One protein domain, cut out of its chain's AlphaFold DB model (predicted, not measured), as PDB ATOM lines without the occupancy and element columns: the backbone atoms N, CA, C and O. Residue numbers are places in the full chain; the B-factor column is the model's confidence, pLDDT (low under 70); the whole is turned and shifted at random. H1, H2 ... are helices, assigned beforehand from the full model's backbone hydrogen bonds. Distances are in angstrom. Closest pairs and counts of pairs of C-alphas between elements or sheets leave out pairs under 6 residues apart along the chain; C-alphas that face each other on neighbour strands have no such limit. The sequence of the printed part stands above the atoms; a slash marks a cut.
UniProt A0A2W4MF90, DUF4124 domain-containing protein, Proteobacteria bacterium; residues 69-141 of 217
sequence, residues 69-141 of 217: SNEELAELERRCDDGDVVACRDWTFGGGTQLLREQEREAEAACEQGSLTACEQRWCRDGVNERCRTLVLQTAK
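What this domain is: This is residues 69 to 141 of the 217 residues of the protein "DUF4124 domain-containing protein" of Proteobacteria bacterium (UniProt A0A2W4MF90). Two small helical lobes are joined by one long helix: the hairpin of H1 and H2 makes one end, H3 reaches across to the other, and there H4 folds back on residues 104 to 111 of H3 while H5 crosses H4. The lobes stay apart, with H3 making the bridge between them. The printed part has 73 residues with five named helices, in the order H1 to H5, and no named strand; it is all helix. It is loose, with a radius of gyration of the C-alphas of 15.3 A, and elongated, spanning 44 by 22 by 15 A.

How they stand to each other: H1, residues 70 to 81, touches H2, residues 85 to 94, in a helical hairpin at a shallow tilt of 30 degrees, opposite ways; their closest C-alphas, of Cys 80 and Cys 88, are 4.7 A apart. H3, residues 96 to 112, is close to H1 but not clearly touching, the closest C-alphas being those of Leu 73 and Gly 96 at 6.1 A. With residues 104 to 111 alone, H3 touches H4, residues 116 to 123, at a steep tilt of 46 degrees, opposite ways; the closest C-alphas, of Cys 111 and Cys 119, are 4.8 A apart. H4 touches H5, residues 130 to 139, about perpendicular at 86 degrees; the closest C-alphas, of Glu 120 and Arg 133, are 6.5 A apart. H3 and H5 are apart. In H1, H2, H3, H4 and H5 every O i to N i+4 pair is within hydrogen-bond range.

Where its parts are: H1 begins at C-alpha 70 (7.715, 8.888, -30.087) and measures 16.5 A; H2 measures 13.8 A. H3 runs 24.2 A from C-alpha 96 (8.798, 0.590, -31.312). H4 measures 10.4 A, and H5, 14.2 A, ends at C-alpha 139 (37.702, -1.581, -36.599).

The domain as a whole: The C-alphas farthest apart, of Val 86 and Lys 141, are 44.2 A apart. The printed part has no cut and no long link. Its mean pLDDT is 77.7, with residues 107, 110 to 115, 125 and 137 to 141 under 70.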
ATOM      1  N   SER A  69       3.094   7.923 -31.434       93.00
ATOM      2  CA  SER A  69       4.110   8.983 -31.368       93.00
ATOM      3  C   SER A  69       5.370   8.499 -30.639       93.00
ATOM      4  O   SER A  69       5.346   7.495 -29.923       93.00
ATOM      5  N   ASN A  70       6.483   9.218 -30.801       89.69
ATOM      6  CA  ASN A  70       7.715   8.888 -30.087       89.69
ATOM      7  C   ASN A  70       7.544   9.024 -28.562       89.69
ATOM      8  O   ASN A  70       8.099   8.203 -27.834       89.69
ATOM      9  N   GLU A  71       6.751   9.988 -28.067       92.50
ATOM     10  CA  GLU A  71       6.477  10.092 -26.624       92.50
ATOM     11  C   GLU A  71       5.641   8.914 -26.113       92.50
ATOM     12  O   GLU A  71       5.929   8.366 -25.050       92.50
ATOM     13  N   GLU A  72       4.629   8.487 -26.873       92.44
ATOM     14  CA  GLU A  72       3.814   7.325 -26.505       92.44
ATOM     15  C   GLU A  72       4.638   6.031 -26.490       92.44
ATOM     16  O   GLU A  72       4.426   5.177 -25.630       92.44
ATOM     17  N   LEU A  73       5.572   5.877 -27.433       90.38
ATOM     18  CA  LEU A  73       6.490   4.740 -27.458       90.38
ATOM     19  C   LEU A  73       7.453   4.770 -26.265       90.38
ATOM     20  O   LEU A  73       7.640   3.729 -25.648       90.38
ATOM     21  N   ALA A  74       7.990   5.931 -25.883       87.81
ATOM     22  CA  ALA A  74       8.869   6.046 -24.715       87.81
ATOM     23  C   ALA A  74       8.149   5.693 -23.397       87.81
ATOM     24  O   ALA A  74       8.704   5.014 -22.535       87.81
ATOM     25  N   GLU A  75       6.884   6.098 -23.242       92.94
ATOM     26  CA  GLU A  75       6.082   5.726 -22.068       92.94
ATOM     27  C   GLU A  75       5.779   4.218 -22.031       92.94
ATOM     28  O   GLU A  75       5.833   3.591 -20.971       92.94
ATOM     29  N   LEU A  76       5.473   3.618 -23.187       86.50
ATOM     30  CA  LEU A  76       5.245   2.175 -23.293       86.50
ATOM     31  C   LEU A  76       6.523   1.360 -23.052       86.50
ATOM     32  O   LEU A  76       6.430   0.281 -22.473       86.50
ATOM     33  N   GLU A  77       7.684   1.868 -23.466       82.56
ATOM     34  CA  GLU A  77       8.997   1.268 -23.202       82.56
ATOM     35  C   GLU A  77       9.275   1.218 -21.699       82.56
ATOM     36  O   GLU A  77       9.470   0.136 -21.157       82.56
ATOM     37  N   ARG A  78       9.127   2.348 -20.993       83.75
ATOM     38  CA  ARG A  78       9.310   2.398 -19.534       83.75
ATOM     39  C   ARG A  78       8.405   1.405 -18.799       83.75
ATOM     40  O   ARG A  78       8.857   0.669 -17.933       83.75
ATOM     41  N   ARG A  79       7.118   1.356 -19.158       86.62
ATOM     42  CA  ARG A  79       6.174   0.400 -18.554       86.62
ATOM     43  C   ARG A  79       6.519  -1.051 -18.889       86.62
ATOM     44  O   ARG A  79       6.274  -1.935 -18.072       86.62
ATOM     45  N   CYS A  80       7.052  -1.300 -20.083       80.00
ATOM     46  CA  CYS A  80       7.539  -2.617 -20.470       80.00
ATOM     47  C   CYS A  80       8.746  -3.036 -19.616       80.00
ATOM     48  O   CYS A  80       8.757  -4.162 -19.119       80.00
ATOM     49  N   ASP A  81       9.693  -2.125 -19.369       73.94
ATOM     50  CA  ASP A  81      10.848  -2.353 -18.488       73.94
ATOM     51  C   ASP A  81      10.425  -2.626 -17.032       73.94
ATOM     52  O   ASP A  81      11.037  -3.450 -16.352       73.94
ATOM     53  N   ASP A  82       9.321  -2.019 -16.582       89.44
ATOM     54  CA  ASP A  82       8.683  -2.296 -15.283       89.44
ATOM     55  C   ASP A  82       7.921  -3.646 -15.241       89.44
ATOM     56  O   ASP A  82       7.373  -4.031 -14.204       89.44
ATOM     57  N   GLY A  83       7.874  -4.391 -16.353       80.19
ATOM     58  CA  GLY A  83       7.287  -5.733 -16.450       80.19
ATOM     59  C   GLY A  83       5.852  -5.802 -16.991       80.19
ATOM     60  O   GLY A  83       5.231  -6.868 -16.935       80.19
ATOM     61  N   ASP A  84       5.294  -4.713 -17.531       88.38
ATOM     62  CA  ASP A  84       3.954  -4.712 -18.132       88.38
ATOM     63  C   ASP A  84       3.951  -5.367 -19.528       88.38
ATOM     64  O   ASP A  84       4.257  -4.753 -20.555       88.38
ATOM     65  N   VAL A  85       3.522  -6.630 -19.580       81.75
ATOM     66  CA  VAL A  85       3.439  -7.429 -20.816       81.75
ATOM     67  C   VAL A  85       2.498  -6.842 -21.877       81.75
ATOM     68  O   VAL A  85       2.687  -7.090 -23.071       81.75
ATOM     69  N   VAL A  86       1.485  -6.068 -21.475       86.62
ATOM     70  CA  VAL A  86       0.566  -5.408 -22.412       86.62
ATOM     71  C   VAL A  86       1.260  -4.204 -23.036       86.62
ATOM     72  O   VAL A  86       1.195  -4.042 -24.254       86.62
ATOM     73  N   ALA A  87       1.987  -3.421 -22.235       83.00
ATOM     74  CA  ALA A  87       2.795  -2.312 -22.732       83.00
ATOM     75  C   ALA A  87       3.880  -2.793 -23.708       83.00
ATOM     76  O   ALA A  87       4.000  -2.229 -24.791       83.00
ATOM     77  N   CYS A  88       4.579  -3.894 -23.406       72.06
ATOM     78  CA  CYS A  88       5.565  -4.489 -24.318       72.06
ATOM     79  C   CYS A  88       4.958  -4.876 -25.678       72.06
ATOM     80  O   CYS A  88       5.530  -4.619 -26.746       72.06
ATOM     81  N   ARG A  89       3.771  -5.496 -25.652       83.94
ATOM     82  CA  ARG A  89       3.048  -5.892 -26.863       83.94
ATOM     83  C   ARG A  89       2.639  -4.661 -27.671       83.94
ATOM     84  O   ARG A  89       2.858  -4.611 -28.882       83.94
ATOM     85  N   ASP A  90       2.066  -3.669 -27.004       82.88
ATOM     86  CA  ASP A  90       1.559  -2.457 -27.637       82.88
ATOM     87  C   ASP A  90       2.697  -1.548 -28.137       82.88
ATOM     88  O   ASP A  90       2.529  -0.882 -29.156       82.88
ATOM     89  N   TRP A  91       3.868  -1.574 -27.497       87.38
ATOM     90  CA  TRP A  91       5.100  -0.947 -27.984       87.38
ATOM     91  C   TRP A  91       5.580  -1.609 -29.280       87.38
ATOM     92  O   TRP A  91       5.806  -0.939 -30.291       87.38
ATOM     93  N   THR A  92       5.646  -2.945 -29.283       82.19
ATOM     94  CA  THR A  92       6.104  -3.739 -30.433       82.19
ATOM     95  C   THR A  92       5.231  -3.485 -31.659       82.19
ATOM     96  O   THR A  92       5.735  -3.159 -32.734       82.19
ATOM     97  N   PHE A  93       3.909  -3.586 -31.504       85.19
ATOM     98  CA  PHE A  93       2.966  -3.362 -32.602       85.19
ATOM     99  C   PHE A  93       2.702  -1.880 -32.896       85.19
ATOM    100  O   PHE A  93       2.266  -1.543 -33.995       85.19
ATOM    101  N   GLY A  94       2.978  -0.992 -31.941       85.50
ATOM    102  CA  GLY A  94       2.812   0.455 -32.069       85.50
ATOM    103  C   GLY A  94       3.918   1.159 -32.855       85.50
ATOM    104  O   GLY A  94       3.787   2.349 -33.135       85.50
ATOM    105  N   GLY A  95       4.981   0.442 -33.235       84.94
ATOM    106  CA  GLY A  95       6.086   0.975 -34.035       84.94
ATOM    107  C   GLY A  95       7.427   1.080 -33.307       84.94
ATOM    108  O   GLY A  95       8.376   1.585 -33.901       84.94
ATOM    109  N   GLY A  96       7.550   0.566 -32.081       78.44
ATOM    110  CA  GLY A  96       8.798   0.590 -31.312       78.44
ATOM    111  C   GLY A  96       9.979  -0.065 -32.036       78.44
ATOM    112  O   GLY A  96      11.056   0.512 -32.142       78.44
ATOM    113  N   THR A  97       9.765  -1.215 -32.684       79.62
ATOM    114  CA  THR A  97      10.825  -1.872 -33.475       79.62
ATOM    115  C   THR A  97      11.254  -1.058 -34.695       79.62
ATOM    116  O   THR A  97      12.387  -1.167 -35.153       79.62
ATOM    117  N   GLN A  98      10.335  -0.273 -35.268       81.94
ATOM    118  CA  GLN A  98      10.639   0.607 -36.397       81.94
ATOM    119  C   GLN A  98      11.474   1.799 -35.918       81.94
ATOM    120  O   GLN A  98      12.451   2.141 -36.577       81.94
ATOM    121  N   LEU A  99      11.123   2.364 -34.756       81.88
ATOM    122  CA  LEU A  99      11.873   3.430 -34.095       81.88
ATOM    123  C   LEU A  99      13.310   2.987 -33.787       81.88
ATOM    124  O   LEU A  99      14.239   3.693 -34.161       81.88
ATOM    125  N   LEU A 100      13.511   1.790 -33.221       77.12
ATOM    126  CA  LEU A 100      14.861   1.258 -32.981       77.12
ATOM    127  C   LEU A 100      15.677   1.125 -34.274       77.12
ATOM    128  O   LEU A 100      16.843   1.500 -34.308       77.12
ATOM    129  N   ARG A 101      15.068   0.647 -35.366       78.75
ATOM    130  CA  ARG A 101      15.740   0.554 -36.678       78.75
ATOM    131  C   ARG A 101      16.039   1.914 -37.306       78.75
ATOM    132  O   ARG A 101      16.925   2.019 -38.148       78.75
ATOM    133  N   GLU A 102      15.232   2.931 -37.023       84.25
ATOM    134  CA  GLU A 102      15.495   4.306 -37.456       84.25
ATOM    135  C   GLU A 102      16.668   4.887 -36.661       84.25
ATOM    136  O   GLU A 102      17.630   5.330 -37.276       84.25
ATOM    137  N   GLN A 103      16.665   4.747 -35.333       79.06
ATOM    138  CA  GLN A 103      17.776   5.160 -34.470       79.06
ATOM    139  C   GLN A 103      19.086   4.438 -34.813       79.06
ATOM    140  O   GLN A 103      20.137   5.068 -34.873       79.06
ATOM    141  N   GLU A 104      19.038   3.133 -35.096       72.81
ATOM    142  CA  GLU A 104      20.215   2.365 -35.514       72.81
ATOM    143  C   GLU A 104      20.774   2.875 -36.850       72.81
ATOM    144  O   GLU A 104      21.984   3.051 -36.977       72.81
ATOM    145  N   ARG A 105      19.904   3.187 -37.822       80.38
ATOM    146  CA  ARG A 105      20.316   3.779 -39.107       80.38
ATOM    147  C   ARG A 105      20.883   5.184 -38.950       80.38
ATOM    148  O   ARG A 105      21.847   5.525 -39.628       80.38
ATOM    149  N   GLU A 106      20.309   6.001 -38.075       79.69
ATOM    150  CA  GLU A 106      20.830   7.336 -37.772       79.69
ATOM    151  C   GLU A 106      22.199   7.258 -37.085       79.69
ATOM    152  O   GLU A 106      23.120   7.978 -37.470       79.69
ATOM    153  N   ALA A 107      22.367   6.345 -36.125       64.00
ATOM    154  CA  ALA A 107      23.639   6.103 -35.454       64.00
ATOM    155  C   ALA A 107      24.704   5.550 -36.417       64.00
ATOM    156  O   ALA A 107      25.863   5.963 -36.359       64.00
ATOM    157  N   GLU A 108      24.319   4.655 -37.329       70.44
ATOM    158  CA  GLU A 108      25.176   4.165 -38.409       70.44
ATOM    159  C   GLU A 108      25.620   5.303 -39.328       70.44
ATOM    160  O   GLU A 108      26.822   5.528 -39.462       70.44
ATOM    161  N   ALA A 109      24.681   6.087 -39.860       71.62
ATOM    162  CA  ALA A 109      24.996   7.225 -40.716       71.62
ATOM    163  C   ALA A 109      25.877   8.262 -39.996       71.62
ATOM    164  O   ALA A 109      26.788   8.830 -40.596       71.62
ATOM    165  N   ALA A 110      25.648   8.504 -38.702       67.25
ATOM    166  CA  ALA A 110      26.475   9.400 -37.898       67.25
ATOM    167  C   ALA A 110      27.895   8.848 -37.690       67.25
ATOM    168  O   ALA A 110      28.868   9.602 -37.777       67.25
ATOM    169  N   CYS A 111      28.033   7.542 -37.451       69.56
ATOM    170  CA  CYS A 111      29.329   6.874 -37.356       69.56
ATOM    171  C   CYS A 111      30.086   6.936 -38.696       69.56
ATOM    172  O   CYS A 111      31.248   7.342 -38.723       69.56
ATOM    173  N   GLU A 112      29.416   6.665 -39.820       64.81
ATOM    174  CA  GLU A 112      29.982   6.773 -41.175       64.81
ATOM    175  C   GLU A 112      30.392   8.208 -41.544       64.81
ATOM    176  O   GLU A 112      31.401   8.438 -42.212       64.81
ATOM    177  N   GLN A 113      29.657   9.212 -41.061       66.25
ATOM    178  CA  GLN A 113      30.026  10.625 -41.207       66.25
ATOM    179  C   GLN A 113      31.234  11.024 -40.342       66.25
ATOM    180  O   GLN A 113      31.809  12.110 -40.515       66.25
ATOM    181  N   GLY A 114      31.668  10.129 -39.455       56.22
ATOM    182  CA  GLY A 114      32.863  10.273 -38.648       56.22
ATOM    183  C   GLY A 114      32.621  10.715 -37.208       56.22
ATOM    184  O   GLY A 114      33.521  11.269 -36.576       56.22
ATOM    185  N   SER A 115      31.418  10.510 -36.677       69.56
ATOM    186  CA  SER A 115      31.167  10.711 -35.253       69.56
ATOM    187  C   SER A 115      31.720   9.531 -34.459       69.56
ATOM    188  O   SER A 115      31.105   8.465 -34.400       69.56
ATOM    189  N   LEU A 116      32.869   9.734 -33.806       73.00
ATOM    190  CA  LEU A 116      33.450   8.729 -32.913       73.00
ATOM    191  C   LEU A 116      32.466   8.350 -31.800       73.00
ATOM    192  O   LEU A 116      32.317   7.170 -31.513       73.00
ATOM    193  N   THR A 117      31.736   9.316 -31.237       73.00
ATOM    194  CA  THR A 117      30.725   9.069 -30.199       73.00
ATOM    195  C   THR A 117      29.595   8.167 -30.697       73.00
ATOM    196  O   THR A 117      29.150   7.290 -29.963       73.00
ATOM    197  N   ALA A 118      29.149   8.334 -31.948       72.94
ATOM    198  CA  ALA A 118      28.123   7.468 -32.533       72.94
ATOM    199  C   ALA A 118      28.660   6.051 -32.789       72.94
ATOM    200  O   ALA A 118      27.965   5.067 -32.534       72.94
ATOM    201  N   CYS A 119      29.918   5.928 -33.226       74.00
ATOM    202  CA  CYS A 119      30.574   4.629 -33.338       74.00
ATOM    203  C   CYS A 119      30.738   3.961 -31.962       74.00
ATOM    204  O   CYS A 119      30.430   2.786 -31.802       74.00
ATOM    205  N   GLU A 120      31.163   4.705 -30.943       80.94
ATOM    206  CA  GLU A 120      31.267   4.208 -29.571       80.94
ATOM    207  C   GLU A 120      29.899   3.734 -29.055       80.94
ATOM    208  O   GLU A 120      29.799   2.619 -28.558       80.94
ATOM    209  N   GLN A 121      28.819   4.491 -29.256       78.81
ATOM    210  CA  GLN A 121      27.466   4.064 -28.869       78.81
ATOM    211  C   GLN A 121      26.994   2.800 -29.602       78.81
ATOM    212  O   GLN A 121      26.365   1.937 -28.994       78.81
ATOM    213  N   ARG A 122      27.314   2.662 -30.893       74.69
ATOM    214  CA  ARG A 122      26.916   1.500 -31.701       74.69
ATOM    215  C   ARG A 122      27.660   0.223 -31.306       74.69
ATOM    216  O   ARG A 122      27.069  -0.853 -31.259       74.69
ATOM    217  N   TRP A 123      28.963   0.328 -31.066       78.62
ATOM    218  CA  TRP A 123      29.836  -0.831 -30.870       78.62
ATOM    219  C   TRP A 123      30.065  -1.172 -29.386       78.62
ATOM    220  O   TRP A 123      30.371  -2.323 -29.071       78.62
ATOM    221  N   CYS A 124      29.871  -0.224 -28.462       82.31
ATOM    222  CA  CYS A 124      30.087  -0.411 -27.024       82.31
ATOM    223  C   CYS A 124      28.781  -0.688 -26.263       82.31
ATOM    224  O   CYS A 124      28.268   0.179 -25.558       82.31
ATOM    225  N   ARG A 125      28.270  -1.926 -26.363       69.12
ATOM    226  CA  ARG A 125      27.026  -2.364 -25.688       69.12
ATOM    227  C   ARG A 125      27.016  -2.154 -24.170       69.12
ATOM    228  O   ARG A 125      25.978  -1.805 -23.625       69.12
ATOM    229  N   ASP A 126      28.163  -2.318 -23.514       77.44
ATOM    230  CA  ASP A 126      28.295  -2.215 -22.051       77.44
ATOM    231  C   ASP A 126      28.775  -0.823 -21.593       77.44
ATOM    232  O   ASP A 126      29.301  -0.656 -20.491       77.44
ATOM    233  N   GLY A 127      28.637   0.186 -22.459       73.06
ATOM    234  CA  GLY A 127      29.140   1.537 -22.235       73.06
ATOM    235  C   GLY A 127      30.571   1.752 -22.737       73.06
ATOM    236  O   GLY A 127      31.333   0.823 -23.014       73.06
ATOM    237  N   VAL A 128      30.937   3.026 -22.888       76.56
ATOM    238  CA  VAL A 128      32.219   3.430 -23.477       76.56
ATOM    239  C   VAL A 128      33.343   3.247 -22.458       76.56
ATOM    240  O   VAL A 128      33.491   4.030 -21.525       76.56
ATOM    241  N   ASN A 129      34.154   2.208 -22.652       81.38
ATOM    242  CA  ASN A 129      35.386   1.971 -21.901       81.38
ATOM    243  C   ASN A 129      36.608   1.980 -22.832       81.38
ATOM    244  O   ASN A 129      36.478   1.903 -24.055       81.38
ATOM    245  N   GLU A 130      37.808   2.072 -22.256       75.25
ATOM    246  CA  GLU A 130      39.053   2.228 -23.022       75.25
ATOM    247  C   GLU A 130      39.293   1.066 -23.995       75.25
ATOM    248  O   GLU A 130      39.656   1.286 -25.148       75.25
ATOM    249  N   ARG A 131      38.955  -0.163 -23.587       77.81
ATOM    250  CA  ARG A 131      39.029  -1.351 -24.447       77.81
ATOM    251  C   ARG A 131      38.094  -1.249 -25.652       77.81
ATOM    252  O   ARG A 131      38.508  -1.560 -26.769       77.81
ATOM    253  N   CYS A 132      36.847  -0.833 -25.444       78.56
ATOM    254  CA  CYS A 132      35.894  -0.677 -26.534       78.56
ATOM    255  C   CYS A 132      36.306   0.452 -27.479       78.56
ATOM    256  O   CYS A 132      36.284   0.284 -28.694       78.56
ATOM    257  N   ARG A 133      36.777   1.572 -26.928       79.00
ATOM    258  CA  ARG A 133      37.287   2.697 -27.711       79.00
ATOM    259  C   ARG A 133      38.442   2.284 -28.621       79.00
ATOM    260  O   ARG A 133      38.433   2.610 -29.804       79.00
ATOM    261  N   THR A 134      39.396   1.504 -28.110       71.75
ATOM    262  CA  THR A 134      40.484   0.937 -28.921       71.75
ATOM    263  C   THR A 134      39.959   0.032 -30.036       71.75
ATOM    264  O   THR A 134      40.436   0.132 -31.163       71.75
ATOM    265  N   LEU A 135      38.964  -0.817 -29.758       73.31
ATOM    266  CA  LEU A 135      38.347  -1.680 -30.770       73.31
ATOM    267  C   LEU A 135      37.610  -0.879 -31.848       73.31
ATOM    268  O   LEU A 135      37.741  -1.206 -33.023       73.31
ATOM    269  N   VAL A 136      36.878   0.174 -31.481       74.69
ATOM    270  CA  VAL A 136      36.192   1.064 -32.432       74.69
ATOM    271  C   VAL A 136      37.196   1.734 -33.364       74.69
ATOM    272  O   VAL A 136      37.015   1.707 -34.579       74.69
ATOM    273  N   LEU A 137      38.295   2.249 -32.810       68.12
ATOM    274  CA  LEU A 137      39.383   2.833 -33.593       68.12
ATOM    275  C   LEU A 137      40.009   1.786 -34.536       68.12
ATOM    276  O   LEU A 137      40.066   1.997 -35.743       68.12
ATOM    277  N   GLN A 138      40.372   0.604 -34.025       61.53
ATOM    278  CA  GLN A 138      40.956  -0.481 -34.829       61.53
ATOM    279  C   GLN A 138      40.019  -1.011 -35.923       61.53
ATOM    280  O   GLN A 138      40.475  -1.360 -37.011       61.53
ATOM    281  N   THR A 139      38.714  -1.079 -35.654       59.03
ATOM    282  CA  THR A 139      37.702  -1.581 -36.599       59.03
ATOM    283  C   THR A 139      37.389  -0.551 -37.688       59.03
ATOM    284  O   THR A 139      37.064  -0.943 -38.805       59.03
ATOM    285  N   ALA A 140      37.638   0.742 -37.435       57.66
ATOM    286  CA  ALA A 140      37.745   1.779 -38.470       57.66
ATOM    287  C   ALA A 140      39.000   1.618 -39.378       57.66
ATOM    288  O   ALA A 140      39.282   2.445 -40.240       57.66
ATOM    289  N   LYS A 141      39.744   0.518 -39.186       52.03
ATOM    290  CA  LYS A 141      40.701  -0.188 -40.059       52.03
ATOM    291  C   LYS A 141      41.953   0.510 -40.578       52.03
ATOM    292  O   LYS A 141      42.862  -0.202 -40.990       52.03
TER     293      LYS A 141